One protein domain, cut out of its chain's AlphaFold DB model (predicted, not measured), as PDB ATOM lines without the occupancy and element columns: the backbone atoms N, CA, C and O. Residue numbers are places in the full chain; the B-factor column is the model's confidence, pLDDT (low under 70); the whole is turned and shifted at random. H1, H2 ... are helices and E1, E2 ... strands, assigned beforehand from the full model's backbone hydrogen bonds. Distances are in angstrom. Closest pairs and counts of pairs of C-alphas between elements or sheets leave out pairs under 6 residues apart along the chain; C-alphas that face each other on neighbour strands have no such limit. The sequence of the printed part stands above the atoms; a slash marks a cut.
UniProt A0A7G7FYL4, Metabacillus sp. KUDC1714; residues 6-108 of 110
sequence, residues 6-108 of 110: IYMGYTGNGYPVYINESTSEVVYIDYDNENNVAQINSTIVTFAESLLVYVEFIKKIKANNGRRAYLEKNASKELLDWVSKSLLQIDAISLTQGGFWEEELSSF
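Overview. This is residues 6 to 108 of the 110 residues of a protein of Metabacillus sp. KUDC1714 (UniProt A0A7G7FYL4). A strongly twisted sheet of four strands makes one end of the domain, and a long helical hairpin, H1 and H2, runs away from it, with the first residues of H1 packed on the sheet. The short helix H3 folds back near the mean of the C-alphas, between E4 and H2. The printed part has 103 residues, with named elements in the order E1 E2 E3 E4 H1 H2 H3; the class is mixed, helices and strands. The sheet order is E1 - E2 - E3 - E4, all antiparallel. The whole is compact, with a radius of gyration of the C-alphas of 13.8 A and spans of 41 by 28 by 21 A.

Along the chain. E1 is residues 6 to 10, 12.4 A long, from C-alpha 6 at (63.099, -63.282, 127.623). E2 is residues 16 to 20, 12.6 A; E3 is residues 26 to 30, 13.2 A; E4 is residues 36 to 41, 15.5 A. H1, residues 44 to 65, is 31.1 A long. H2, residues 77 to 90, is 20.1 A. H3, residues 100 to 106, is 10.0 A and ends with C-alpha 106 at (72.023, -39.338, 138.727).

Arrangement. The strands form a meander, each the antiparallel neighbour of the one before. N 8 and O 17 of E1 and E2 are within hydrogen-bond range at 2.9 A, N 18 and O 27 of E2 and E3 at 2.8 A, and N 28 and O 38 of E3 and E4 at 2.9 A. H1 is on the sheet with its residues 44 to 50; its closest C-alphas to E4 are those of Phe 47 and Asn 41, 5.4 A. H3 only grazes the sheet with its residues 100 to 102; the C-alphas of Phe 100 and Ile 40 are its closest to E4, 5.1 A. H1 and H2, a helical hairpin, touch at a shallow tilt of 14 degrees, opposite ways, closest at the C-alphas of Ser 50 and Leu 87, 5.8 A. H2 and H3 are close but not clearly touching, 7.2 A between the C-alphas of Leu 80 and Leu 105. H1 and H3 are apart. In H1, H2 and H3 every O i to N i+4 pair is within hydrogen-bond range.

Size, cuts and confidence. The two C-alphas farthest apart are those of Ser 22 and Gly 66, 42.8 A. The printed part has no cut, and H1 to H2 is the long link, with 11 residues. The mean pLDDT of the printed part is 94.4, and no printed residue is under 70.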
ATOM      1  N   ILE A   6      62.992 -62.385 126.475       95.12
ATOM      2  CA  ILE A   6      63.099 -63.282 127.623       95.12
ATOM      3  C   ILE A   6      62.985 -62.429 128.880       95.12
ATOM      4  O   ILE A   6      63.807 -61.546 129.116       95.12
ATOM      5  N   TYR A   7      61.968 -62.693 129.691       94.94
ATOM      6  CA  TYR A   7      61.788 -62.033 130.980       94.94
ATOM      7  C   TYR A   7      62.895 -62.437 131.967       94.94
ATOM      8  O   TYR A   7      63.166 -63.627 132.141       94.94
ATOM      9  N   MET A   8      63.512 -61.449 132.622       93.81
ATOM     10  CA  MET A   8      64.642 -61.647 133.538       93.81
ATOM     11  C   MET A   8      64.324 -61.265 134.990       93.81
ATOM     12  O   MET A   8      64.906 -61.835 135.913       93.81
ATOM     13  N   GLY A   9      63.412 -60.317 135.218       94.62
ATOM     14  CA  GLY A   9      63.104 -59.841 136.564       94.62
ATOM     15  C   GLY A   9      62.474 -58.454 136.576       94.62
ATOM     16  O   GLY A   9      61.816 -58.057 135.617       94.62
ATOM     17  N   TYR A  10      62.693 -57.720 137.664       95.12
ATOM     18  CA  TYR A  10      62.243 -56.340 137.826       95.12
ATOM     19  C   TYR A  10      63.381 -55.447 138.327       95.12
ATOM     20  O   TYR A  10      64.266 -55.909 139.052       95.12
ATOM     21  N   THR A  11      63.336 -54.165 137.973       93.12
ATOM     22  CA  THR A  11      64.146 -53.119 138.608       93.12
ATOM     23  C   THR A  11      63.680 -52.883 140.051       93.12
ATOM     24  O   THR A  11      62.625 -53.365 140.470       93.12
ATOM     25  N   GLY A  12      64.440 -52.094 140.821       86.75
ATOM     26  CA  GLY A  12      64.042 -51.693 142.177       86.75
ATOM     27  C   GLY A  12      62.710 -50.933 142.241       86.75
ATOM     28  O   GLY A  12      62.026 -51.003 143.259       86.75
ATOM     29  N   ASN A  13      62.316 -50.284 141.140       86.81
ATOM     30  CA  ASN A  13      61.053 -49.552 141.003       86.81
ATOM     31  C   ASN A  13      59.903 -50.431 140.475       86.81
ATOM     32  O   ASN A  13      58.784 -49.956 140.323       86.81
ATOM     33  N   GLY A  14      60.154 -51.719 140.210       90.75
ATOM     34  CA  GLY A  14      59.130 -52.653 139.739       90.75
ATOM     35  C   GLY A  14      58.938 -52.689 138.222       90.75
ATOM     36  O   GLY A  14      57.982 -53.306 137.755       90.75
ATOM     37  N   TYR A  15      59.841 -52.092 137.438       93.38
ATOM     38  CA  TYR A  15      59.783 -52.164 135.975       93.38
ATOM     39  C   TYR A  15      60.350 -53.489 135.467       93.38
ATOM     40  O   TYR A  15      61.427 -53.891 135.912       93.38
ATOM     41  N   PRO A  16      59.657 -54.205 134.568       94.88
ATOM     42  CA  PRO A  16      60.112 -55.508 134.115       94.88
ATOM     43  C   PRO A  16      61.335 -55.388 133.211       94.88
ATOM     44  O   PRO A  16      61.367 -54.576 132.288       94.88
ATOM     45  N   VAL A  17      62.313 -56.247 133.481       96.75
ATOM     46  CA  VAL A  17      63.576 -56.359 132.755       96.75
ATOM     47  C   VAL A  17      63.502 -57.535 131.791       96.75
ATOM     48  O   VAL A  17      63.077 -58.635 132.167       96.75
ATOM     49  N   TYR A  18      63.961 -57.315 130.565       96.38
ATOM     50  CA  TYR A  18      63.973 -58.297 129.495       96.38
ATOM     51  C   TYR A  18      65.333 -58.373 128.811       96.38
ATOM     52  O   TYR A  18      66.097 -57.412 128.788       96.38
ATOM     53  N   ILE A  19      65.583 -59.520 128.188       96.25
ATOM     54  CA  ILE A  19      66.636 -59.708 127.195       96.25
ATOM     55  C   ILE A  19      65.962 -59.743 125.826       96.25
ATOM     56  O   ILE A  19      65.075 -60.571 125.602       96.25
ATOM     57  N   ASN A  20      66.377 -58.870 124.914       94.50
ATOM     58  CA  ASN A  20      65.957 -58.919 123.520       94.50
ATOM     59  C   ASN A  20      66.684 -60.077 122.815       94.50
ATOM     60  O   ASN A  20      67.904 -60.059 122.686       94.50
ATOM     61  N   GLU A  21      65.961 -61.095 122.342       92.75
ATOM     62  CA  GLU A  21      66.563 -62.261 121.675       92.75
ATOM     63  C   GLU A  21      67.216 -61.913 120.329       92.75
ATOM     64  O   GLU A  21      68.133 -62.608 119.895       92.75
ATOM     65  N   SER A  22      66.757 -60.849 119.663       91.94
ATOM     66  CA  SER A  22      67.286 -60.421 118.366       91.94
ATOM     67  C   SER A  22      68.638 -59.715 118.505       91.94
ATOM     68  O   SER A  22      69.505 -59.879 117.647       91.94
ATOM     69  N   THR A  23      68.817 -58.921 119.567       93.31
ATOM     70  CA  THR A  23      69.985 -58.037 119.752       93.31
ATOM     71  C   THR A  23      70.879 -58.433 120.925       93.31
ATOM     72  O   THR A  23      72.013 -57.976 121.000       93.31
ATOM     73  N   SER A  24      70.413 -59.325 121.804       93.25
ATOM     74  CA  SER A  24      71.004 -59.661 123.113       93.25
ATOM     75  C   SER A  24      71.006 -58.528 124.145       93.25
ATOM     76  O   SER A  24      71.519 -58.728 125.248       93.25
ATOM     77  N   GLU A  25      70.411 -57.379 123.822       96.31
ATOM     78  CA  GLU A  25      70.336 -56.220 124.711       96.31
ATOM     79  C   GLU A  25      69.504 -56.530 125.953       96.31
ATOM     80  O   GLU A  25      68.477 -57.212 125.893       96.31
ATOM     81  N   VAL A  26      69.944 -55.985 127.081       97.50
ATOM     82  CA  VAL A  26      69.210 -55.990 128.341       97.50
ATOM     83  C   VAL A  26      68.513 -54.643 128.469       97.50
ATOM     84  O   VAL A  26      69.155 -53.592 128.419       97.50
ATOM     85  N   VAL A  27      67.196 -54.677 128.634       96.31
ATOM     86  CA  VAL A  27      66.326 -53.495 128.653       96.31
ATOM     87  C   VAL A  27      65.295 -53.609 129.771       96.31
ATOM     88  O   VAL A  27      64.995 -54.714 130.226       96.31
ATOM     89  N   TYR A  28      64.706 -52.493 130.189       95.25
ATOM     90  CA  TYR A  28      63.464 -52.505 130.966       95.25
ATOM     91  C   TYR A  28      62.360 -51.739 130.244       95.25
ATOM     92  O   TYR A  28      62.632 -50.897 129.389       95.25
ATOM     93  N   ILE A  29      61.109 -52.058 130.573       92.56
ATOM     94  CA  ILE A  29      59.951 -51.308 130.081       92.56
ATOM     95  C   ILE A  29      59.532 -50.310 131.156       92.56
ATOM     96  O   ILE A  29      59.069 -50.715 132.223       92.56
ATOM     97  N   ASP A  30      59.694 -49.025 130.862       88.69
ATOM     98  CA  ASP A  30      59.251 -47.932 131.716       88.69
ATOM     99  C   ASP A  30      57.745 -47.708 131.538       88.69
ATOM    100  O   ASP A  30      57.283 -47.103 130.567       88.69
ATOM    101  N   TYR A  31      56.968 -48.236 132.477       83.81
ATOM    102  CA  TYR A  31      55.512 -48.126 132.457       83.81
ATOM    103  C   TYR A  31      54.991 -46.734 132.806       83.81
ATOM    104  O   TYR A  31      53.868 -46.406 132.419       83.81
ATOM    105  N   ASP A  32      55.801 -45.907 133.463       84.06
ATOM    106  CA  ASP A  32      55.417 -44.539 133.802       84.06
ATOM    107  C   ASP A  32      55.661 -43.580 132.623       84.06
ATOM    108  O   ASP A  32      55.086 -42.491 132.574       84.06
ATOM    109  N   ASN A  33      56.432 -44.018 131.622       82.25
ATOM    110  CA  ASN A  33      56.768 -43.259 130.422       82.25
ATOM    111  C   ASN A  33      56.313 -43.972 129.136       82.25
ATOM    112  O   ASN A  33      57.122 -44.446 128.342       82.25
ATOM    113  N   GLU A  34      54.996 -44.081 128.941       84.06
ATOM    114  CA  GLU A  34      54.367 -44.627 127.721       84.06
ATOM    115  C   GLU A  34      54.821 -46.052 127.324       84.06
ATOM    116  O   GLU A  34      54.689 -46.453 126.167       84.06
ATOM    117  N   ASN A  35      55.300 -46.856 128.281       82.56
ATOM    118  CA  ASN A  35      55.916 -48.166 128.033       82.56
ATOM    119  C   ASN A  35      57.191 -48.080 127.171       82.56
ATOM    120  O   ASN A  35      57.443 -48.965 126.347       82.56
ATOM    121  N   ASN A  36      57.983 -47.018 127.332       88.00
ATOM    122  CA  ASN A  36      59.244 -46.863 126.619       88.00
ATOM    123  C   ASN A  36      60.226 -47.992 126.981       88.00
ATOM    124  O   ASN A  36      60.285 -48.457 128.120       88.00
ATOM    125  N   VAL A  37      61.015 -48.426 125.999       91.06
ATOM    126  CA  VAL A  37      62.063 -49.432 126.190       91.06
ATOM    127  C   VAL A  37      63.364 -48.708 126.508       91.06
ATOM    128  O   VAL A  37      64.000 -48.133 125.625       91.06
ATOM    129  N   ALA A  38      63.760 -48.748 127.774       93.50
ATOM    130  CA  ALA A  38      64.978 -48.121 128.255       93.50
ATOM    131  C   ALA A  38      66.134 -49.132 128.310       93.50
ATOM    132  O   ALA A  38      65.972 -50.290 128.708       93.50
ATOM    133  N   GLN A  39      67.314 -48.687 127.882       94.75
ATOM    134  CA  GLN A  39      68.513 -49.519 127.791       94.75
ATOM    135  C   GLN A  39      69.146 -49.731 129.169       94.75
ATOM    136  O   GLN A  39      69.215 -48.810 129.984       94.75
ATOM    137  N   ILE A  40      69.646 -50.945 129.410       97.31
ATOM    138  CA  ILE A  40      70.486 -51.271 130.569       97.31
ATOM    139  C   ILE A  40      71.907 -51.558 130.079       97.31
ATOM    140  O   ILE A  40      72.854 -50.889 130.483       97.31
ATOM    141  N   ASN A  41      72.052 -52.537 129.184       98.31
ATOM    142  CA  ASN A  41      73.337 -52.989 128.655       98.31
ATOM    143  C   ASN A  41      73.161 -53.638 127.278       98.31
ATOM    144  O   ASN A  41      72.117 -54.211 126.976       98.31
ATOM    145  N   SER A  42      74.211 -53.609 126.461       97.75
ATOM    146  CA  SER A  42      74.213 -54.164 125.105       97.75
ATOM    147  C   SER A  42      74.143 -55.691 125.081       97.75
ATOM    148  O   SER A  42      73.662 -56.267 124.110       97.75
ATOM    149  N   THR A  43      74.605 -56.362 126.142       97.00
ATOM    150  CA  THR A  43      74.571 -57.824 126.263       97.00
ATOM    151  C   THR A  43      74.351 -58.276 127.706       97.00
ATOM    152  O   THR A  43      74.627 -57.548 128.660       97.00
ATOM    153  N   ILE A  44      73.949 -59.537 127.894       95.12
ATOM    154  CA  ILE A  44      73.891 -60.155 129.230       95.12
ATOM    155  C   ILE A  44      75.266 -60.234 129.919       95.12
ATOM    156  O   ILE A  44      75.347 -60.164 131.144       95.12
ATOM    157  N   VAL A  45      76.351 -60.378 129.148       97.12
ATOM    158  CA  VAL A  45      77.714 -60.470 129.693       97.12
ATOM    159  C   VAL A  45      78.140 -59.118 130.247       97.12
ATOM    160  O   VAL A  45      78.545 -59.037 131.406       97.12
ATOM    161  N   THR A  46      77.970 -58.054 129.461       98.19
ATOM    162  CA  THR A  46      78.271 -56.691 129.909       98.19
ATOM    163  C   THR A  46      77.369 -56.279 131.070       98.19
ATOM    164  O   THR A  46      77.855 -55.683 132.025       98.19
ATOM    165  N   PHE A  47      76.099 -56.703 131.083       97.50
ATOM    166  CA  PHE A  47      75.224 -56.515 132.243       97.50
ATOM    167  C   PHE A  47      75.765 -57.184 133.514       97.50
ATOM    168  O   PHE A  47      75.816 -56.559 134.575       97.50
ATOM    169  N   ALA A  48      76.209 -58.440 133.424       97.19
ATOM    170  CA  ALA A  48      76.774 -59.154 134.565       97.19
ATOM    171  C   ALA A  48      78.043 -58.470 135.106       97.19
ATOM    172  O   ALA A  48      78.200 -58.330 136.320       97.19
ATOM    173  N   GLU A  49      78.928 -58.003 134.225       98.50
ATOM    174  CA  GLU A  49      80.127 -57.253 134.611       98.50
ATOM    175  C   GLU A  49      79.778 -55.897 135.246       98.50
ATOM    176  O   GLU A  49      80.335 -55.545 136.294       98.50
ATOM    177  N   SER A  50      78.808 -55.169 134.683       98.50
ATOM    178  CA  SER A  50      78.304 -53.909 135.241       98.50
ATOM    179  C   SER A  50      77.744 -54.099 136.656       98.50
ATOM    180  O   SER A  50      78.053 -53.307 137.549       98.50
ATOM    181  N   LEU A  51      77.006 -55.187 136.911       97.56
ATOM    182  CA  LEU A  51      76.507 -55.519 138.251       97.56
ATOM    183  C   LEU A  51      77.641 -55.748 139.259       97.56
ATOM    184  O   LEU A  51      77.537 -55.311 140.407       97.56
ATOM    185  N   LEU A  52      78.738 -56.398 138.856       98.56
ATOM    186  CA  LEU A  52      79.897 -56.602 139.734       98.56
ATOM    187  C   LEU A  52      80.563 -55.273 140.106       98.56
ATOM    188  O   LEU A  52      80.881 -55.051 141.279       98.56
ATOM    189  N   VAL A  53      80.725 -54.374 139.131       98.56
ATOM    190  CA  VAL A  53      81.228 -53.013 139.367       98.56
ATOM    191  C   VAL A  53      80.301 -52.241 140.303       98.56
ATOM    192  O   VAL A  53      80.773 -51.611 141.250       98.56
ATOM    193  N   TYR A  54      78.989 -52.337 140.106       97.81
ATOM    194  CA  TYR A  54      78.015 -51.643 140.941       97.81
ATOM    195  C   TYR A  54      77.973 -52.189 142.382       97.81
ATOM    196  O   TYR A  54      77.908 -51.431 143.350       97.81
ATOM    197  N   VAL A  55      78.126 -53.504 142.577       97.94
ATOM    198  CA  VAL A  55      78.299 -54.095 143.919       97.94
ATOM    199  C   VAL A  55      79.549 -53.544 144.610       97.94
ATOM    200  O   VAL A  55      79.526 -53.264 145.812       97.94
ATOM    201  N   GLU A  56      80.642 -53.377 143.871       98.38
ATOM    202  CA  GLU A  56      81.876 -52.799 144.399       98.38
ATOM    203  C   GLU A  56      81.722 -51.303 144.720       98.38
ATOM    204  O   GLU A  56      82.186 -50.850 145.769       98.38
ATOM    205  N   PHE A  57      80.984 -50.550 143.901       97.81
ATOM    206  CA  PHE A  57      80.586 -49.171 144.194       97.81
ATOM    207  C   PHE A  57      79.854 -49.059 145.537       97.81
ATOM    208  O   PHE A  57      80.268 -48.287 146.404       97.81
ATOM    209  N   ILE A  58      78.843 -49.903 145.772       96.56
ATOM    210  CA  ILE A  58      78.092 -49.929 147.037       96.56
ATOM    211  C   ILE A  58      79.018 -50.205 148.229       96.56
ATOM    212  O   ILE A  58      78.879 -49.584 149.288       96.56
ATOM    213  N   LYS A  59      79.967 -51.142 148.088       97.25
ATOM    214  CA  LYS A  59      80.947 -51.441 149.145       97.25
ATOM    215  C   LYS A  59      81.833 -50.232 149.438       97.25
ATOM    216  O   LYS A  59      82.011 -49.897 150.610       97.25
ATOM    217  N   LYS A  60      82.339 -49.558 148.401       96.69
ATOM    218  CA  LYS A  60      83.179 -48.358 148.533       96.69
ATOM    219  C   LYS A  60      82.426 -47.197 149.184       96.69
ATOM    220  O   LYS A  60      82.964 -46.595 150.110       96.69
ATOM    221  N   ILE A  61      81.172 -46.947 148.796       95.31
ATOM    222  CA  ILE A  61      80.316 -45.943 149.453       95.31
ATOM    223  C   ILE A  61      80.193 -46.242 150.949       95.31
ATOM    224  O   ILE A  61      80.440 -45.377 151.785       95.31
ATOM    225  N   LYS A  62      79.844 -47.484 151.308       95.12
ATOM    226  CA  LYS A  62      79.646 -47.864 152.714       95.12
ATOM    227  C   LYS A  62      80.924 -47.754 153.543       95.12
ATOM    228  O   LYS A  62      80.840 -47.445 154.732       95.12
ATOM    229  N   ALA A  63      82.079 -48.025 152.936       94.81
ATOM    230  CA  ALA A  63      83.378 -47.916 153.589       94.81
ATOM    231  C   ALA A  63      83.779 -46.454 153.843       94.81
ATOM    232  O   ALA A  63      84.270 -46.146 154.926       94.81
ATOM    233  N   ASN A  64      83.529 -45.564 152.880       90.44
ATOM    234  CA  ASN A  64      83.986 -44.173 152.934       90.44
ATOM    235  C   ASN A  64      83.004 -43.241 153.664       90.44
ATOM    236  O   ASN A  64      83.430 -42.352 154.396       90.44
ATOM    237  N   ASN A  65      81.698 -43.457 153.491       90.75
ATOM    238  CA  ASN A  65      80.646 -42.521 153.912       90.75
ATOM    239  C   ASN A  65      79.742 -43.116 155.013       90.75
ATOM    240  O   ASN A  65      78.855 -42.445 155.536       90.75
ATOM    241  N   GLY A  66      79.977 -44.374 155.399       91.69
ATOM    242  CA  GLY A  66      79.245 -45.071 156.454       91.69
ATOM    243  C   GLY A  66      78.148 -46.004 155.937       91.69
ATOM    244  O   GLY A  66      77.708 -45.954 154.792       91.69
ATOM    245  N   ARG A  67      77.667 -46.897 156.813       91.44
ATOM    246  CA  ARG A  67      76.791 -48.027 156.433       91.44
ATOM    247  C   ARG A  67      75.486 -47.623 155.742       91.44
ATOM    248  O   ARG A  67      74.959 -48.411 154.956       91.44
ATOM    249  N   ARG A  68      74.962 -46.440 156.065       93.38
ATOM    250  CA  ARG A  68      73.702 -45.912 155.529       93.38
ATOM    251  C   ARG A  68      73.884 -45.074 154.266       93.38
ATOM    252  O   ARG A  68      72.894 -44.817 153.597       93.38
ATOM    253  N   ALA A  69      75.117 -44.732 153.898       93.38
ATOM    254  CA  ALA A  69      75.390 -43.762 152.845       93.38
ATOM    255  C   ALA A  69      74.778 -44.131 151.488       93.38
ATOM    256  O   ALA A  69      74.259 -43.264 150.807       93.38
ATOM    257  N   TYR A  70      74.739 -45.418 151.130       92.31
ATOM    258  CA  TYR A  70      74.043 -45.857 149.915       92.31
ATOM    259  C   TYR A  70      72.531 -45.571 149.953       92.31
ATOM    260  O   TYR A  70      71.963 -45.119 148.968       92.31
ATOM    261  N   LEU A  71      71.882 -45.823 151.097       92.00
ATOM    262  CA  LEU A  71      70.443 -45.581 151.278       92.00
ATOM    263  C   LEU A  71      70.119 -44.086 151.302       92.00
ATOM    264  O   LEU A  71      69.037 -43.682 150.905       92.00
ATOM    265  N   GLU A  72      71.062 -43.288 151.791       93.88
ATOM    266  CA  GLU A  72      70.981 -41.829 151.869       93.88
ATOM    267  C   GLU A  72      71.520 -41.157 150.599       93.88
ATOM    268  O   GLU A  72      71.727 -39.949 150.608       93.88
ATOM    269  N   LYS A  73      71.797 -41.939 149.540       93.81
ATOM    270  CA  LYS A  73      72.331 -41.471 148.252       93.81
ATOM    271  C   LYS A  73      73.580 -40.580 148.389       93.81
ATOM    272  O   LYS A  73      73.907 -39.767 147.538       93.81
ATOM    273  N   ASN A  74      74.357 -40.808 149.445       93.44
ATOM    274  CA  ASN A  74      75.553 -40.056 149.793       93.44
ATOM    275  C   ASN A  74      76.804 -40.738 149.220       93.44
ATOM    276  O   ASN A  74      77.426 -41.585 149.870       93.44
ATOM    277  N   ALA A  75      77.182 -40.356 148.000       94.19
ATOM    278  CA  ALA A  75      78.424 -40.770 147.356       94.19
ATOM    279  C   ALA A  75      79.322 -39.558 147.073       94.19
ATOM    280  O   ALA A  75      78.849 -38.475 146.737       94.19
ATOM    281  N   SER A  76      80.642 -39.729 147.188       93.19
ATOM    282  CA  SER A  76      81.569 -38.680 146.759       93.19
ATOM    283  C   SER A  76      81.615 -38.592 145.233       93.19
ATOM    284  O   SER A  76      81.495 -39.601 144.536       93.19
ATOM    285  N   LYS A  77      81.886 -37.391 144.708       93.75
ATOM    286  CA  LYS A  77      82.088 -37.180 143.267       93.75
ATOM    287  C   LYS A  77      83.156 -38.113 142.685       93.75
ATOM    288  O   LYS A  77      82.972 -38.647 141.605       93.75
ATOM    289  N   GLU A  78      84.240 -38.356 143.418       94.94
ATOM    290  CA  GLU A  78      85.308 -39.266 142.985       94.94
ATOM    291  C   GLU A  78      84.819 -40.709 142.798       94.94
ATOM    292  O   GLU A  78      85.235 -41.382 141.855       94.94
ATOM    293  N   LEU A  79      83.926 -41.190 143.673       95.75
ATOM    294  CA  LEU A  79      83.332 -42.521 143.541       95.75
ATOM    295  C   LEU A  79      82.336 -42.584 142.381       95.75
ATOM    296  O   LEU A  79      82.321 -43.594 141.679       95.75
ATOM    297  N   LEU A  80      81.550 -41.523 142.168       96.81
ATOM    298  CA  LEU A  80      80.646 -41.403 141.021       96.81
ATOM    299  C   LEU A  80      81.430 -41.381 139.700       96.81
ATOM    300  O   LEU A  80      81.144 -42.160 138.797       96.81
ATOM    301  N   ASP A  81      82.496 -40.585 139.614       97.12
ATOM    302  CA  ASP A  81      83.372 -40.537 138.441       97.12
ATOM    303  C   ASP A  81      84.042 -41.896 138.176       97.12
ATOM    304  O   ASP A  81      84.224 -42.291 137.021       97.12
ATOM    305  N   TRP A  82      84.427 -42.617 139.234       97.94
ATOM    306  CA  TRP A  82      85.003 -43.955 139.119       97.94
ATOM    307  C   TRP A  82      83.993 -44.963 138.564       97.94
ATOM    308  O   TRP A  82      84.294 -45.611 137.560       97.94
ATOM    309  N   VAL A  83      82.802 -45.076 139.167       98.31
ATOM    310  CA  VAL A  83      81.801 -46.063 138.732       98.31
ATOM    311  C   VAL A  83      81.313 -45.760 137.315       98.31
ATOM    312  O   VAL A  83      81.257 -46.675 136.500       98.31
ATOM    313  N   SER A  84      81.098 -44.485 136.971       98.06
ATOM    314  CA  SER A  84      80.718 -44.070 135.616       98.06
ATOM    315  C   SER A  84      81.754 -44.492 134.572       98.06
ATOM    316  O   SER A  84      81.409 -45.072 133.543       98.06
ATOM    317  N   LYS A  85      83.049 -44.268 134.839       98.38
ATOM    318  CA  LYS A  85      84.126 -44.702 133.932       98.38
ATOM    319  C   LYS A  85      84.209 -46.220 133.824       98.38
ATOM    320  O   LYS A  85      84.436 -46.725 132.730       98.38
ATOM    321  N   SER A  86      84.046 -46.941 134.932       98.56
ATOM    322  CA  SER A  86      84.075 -48.406 134.929       98.56
ATOM    323  C   SER A  86      82.904 -49.007 134.150       98.56
ATOM    324  O   SER A  86      83.120 -49.937 133.379       98.56
ATOM    325  N   LEU A  87      81.696 -48.453 134.281       98.62
ATOM    326  CA  LEU A  87      80.536 -48.880 133.497       98.62
ATOM    327  C   LEU A  87      80.740 -48.622 132.000       98.62
ATOM    328  O   LEU A  87      80.550 -49.536 131.205       98.62
ATOM    329  N   LEU A  88      81.230 -47.437 131.620       98.25
ATOM    330  CA  LEU A  88      81.530 -47.107 130.220       98.25
ATOM    331  C   LEU A  88      82.624 -47.986 129.599       98.25
ATOM    332  O   LEU A  88      82.613 -48.219 128.393       98.25
ATOM    333  N   GLN A  89      83.588 -48.452 130.398       98.38
ATOM    334  CA  GLN A  89      84.628 -49.376 129.938       98.38
ATOM    335  C   GLN A  89      84.087 -50.779 129.655       98.38
ATOM    336  O   GLN A  89      84.596 -51.445 128.757       98.38
ATOM    337  N   ILE A  90      83.088 -51.217 130.423       98.44
ATOM    338  CA  ILE A  90      82.401 -52.498 130.222       98.44
ATOM    339  C   ILE A  90      81.448 -52.397 129.034       98.44
ATOM    340  O   ILE A  90      81.401 -53.284 128.186       98.44
ATOM    341  N   ASP A  91      80.685 -51.308 128.976       98.19
ATOM    342  CA  ASP A  91      79.627 -51.135 127.998       98.19
ATOM    343  C   ASP A  91      79.432 -49.666 127.639       98.19
ATOM    344  O   ASP A  91      79.006 -48.850 128.462       98.19
ATOM    345  N   ALA A  92      79.699 -49.325 126.380       95.69
ATOM    346  CA  ALA A  92      79.622 -47.950 125.902       95.69
ATOM    347  C   ALA A  92      78.198 -47.366 125.971       95.69
ATOM    348  O   ALA A  92      78.058 -46.145 126.039       95.69
ATOM    349  N   ILE A  93      77.158 -48.213 125.975       95.62
ATOM    350  CA  ILE A  93      75.759 -47.761 126.061       95.62
ATOM    351  C   ILE A  93      75.253 -47.627 127.502       95.62
ATOM    352  O   ILE A  93      74.147 -47.141 127.711       95.62
ATOM    353  N   SER A  94      76.037 -48.051 128.501       94.69
ATOM    354  CA  SER A  94      75.577 -48.101 129.899       94.69
ATOM    355  C   SER A  94      75.085 -46.746 130.412       94.69
ATOM    356  O   SER A  94      74.094 -46.701 131.128       94.69
ATOM    357  N   LEU A  95      75.727 -45.644 130.008       96.00
ATOM    358  CA  LEU A  95      75.353 -44.278 130.401       96.00
ATOM    359  C   LEU A  95      74.668 -43.492 129.272       96.00
ATOM    360  O   LEU A  95      74.821 -42.273 129.174       96.00
ATOM    361  N   THR A  96      73.952 -44.174 128.375       94.62
ATOM    362  CA  THR A  96      73.047 -43.485 127.449       94.62
ATOM    363  C   THR A  96      71.994 -42.710 128.246       94.62
ATOM    364  O   THR A  96      71.481 -43.202 129.244       94.62
ATOM    365  N   GLN A  97      71.693 -41.486 127.807       92.81
ATOM    366  CA  GLN A  97      70.705 -40.617 128.449       92.81
ATOM    367  C   GLN A  97      69.339 -41.313 128.560       92.81
ATOM    368  O   GLN A  97      68.846 -41.835 127.557       92.81
ATOM    369  N   GLY A  98      68.733 -41.290 129.754       90.69
ATOM    370  CA  GLY A  98      67.473 -41.999 130.029       90.69
ATOM    371  C   GLY A  98      67.619 -43.525 130.050       90.69
ATOM    372  O   GLY A  98      66.642 -44.256 129.909       90.69
ATOM    373  N   GLY A  99      68.857 -44.017 130.132       93.38
ATOM    374  CA  GLY A  99      69.176 -45.414 130.380       93.38
ATOM    375  C   GLY A  99      69.293 -45.693 131.875       93.38
ATOM    376  O   GLY A  99      69.540 -44.799 132.685       93.38
ATOM    377  N   PHE A 100      69.192 -46.969 132.237       95.56
ATOM    378  CA  PHE A 100      69.107 -47.403 133.632       95.56
ATOM    379  C   PHE A 100      70.254 -46.897 134.513       95.56
ATOM    380  O   PHE A 100      70.019 -46.374 135.600       95.56
ATOM    381  N   TRP A 101      71.507 -47.067 134.076       96.75
ATOM    382  CA  TRP A 101      72.648 -46.694 134.913       96.75
ATOM    383  C   TRP A 101      72.849 -45.186 134.998       96.75
ATOM    384  O   TRP A 101      73.369 -44.709 136.003       96.75
ATOM    385  N   GLU A 102      72.452 -44.442 133.965       95.56
ATOM    386  CA  GLU A 102      72.484 -42.983 134.004       95.56
ATOM    387  C   GLU A 102      71.514 -42.472 135.072       95.56
ATOM    388  O   GLU A 102      71.950 -41.787 135.994       95.56
ATOM    389  N   GLU A 103      70.256 -42.916 135.040       93.25
ATOM    390  CA  GLU A 103      69.254 -42.554 136.048       93.25
ATOM    391  C   GLU A 103      69.659 -43.001 137.463       93.25
ATOM    392  O   GLU A 103      69.589 -42.224 138.421       93.25
ATOM    393  N   GLU A 104      70.152 -44.236 137.608       94.62
ATOM    394  CA  GLU A 104      70.573 -44.764 138.907       94.62
ATOM    395  C   GLU A 104      71.715 -43.937 139.516       94.62
ATOM    396  O   GLU A 104      71.682 -43.639 140.712       94.62
ATOM    397  N   LEU A 105      72.715 -43.533 138.726       95.62
ATOM    398  CA  LEU A 105      73.822 -42.714 139.228       95.62
ATOM    399  C   LEU A 105      73.426 -41.248 139.435       95.62
ATOM    400  O   LEU A 105      73.880 -40.639 140.407       95.62
ATOM    401  N   SER A 106      72.554 -40.699 138.588       94.12
ATOM    402  CA  SER A 106      72.023 -39.338 138.727       94.12
ATOM    403  C   SER A 106      71.254 -39.154 140.044       94.12
ATOM    404  O   SER A 106      71.366 -38.099 140.671       94.12
ATOM    405  N   SER A 107      70.622 -40.212 140.570       92.44
ATOM    406  CA  SER A 107      69.950 -40.187 141.884       92.44
ATOM    407  C   SER A 107      70.867 -39.934 143.098       92.44
ATOM    408  O   SER A 107      70.377 -39.726 144.203       92.44
ATOM    409  N   PHE A 108      72.196 -39.965 142.931       91.38
ATOM    410  CA  PHE A 108      73.173 -39.597 143.974       91.38
ATOM    411  C   PHE A 108      73.553 -38.110 143.957       91.38
ATOM    412  O   PHE A 108      74.361 -37.669 144.776       91.38
TER     413      PHE A 108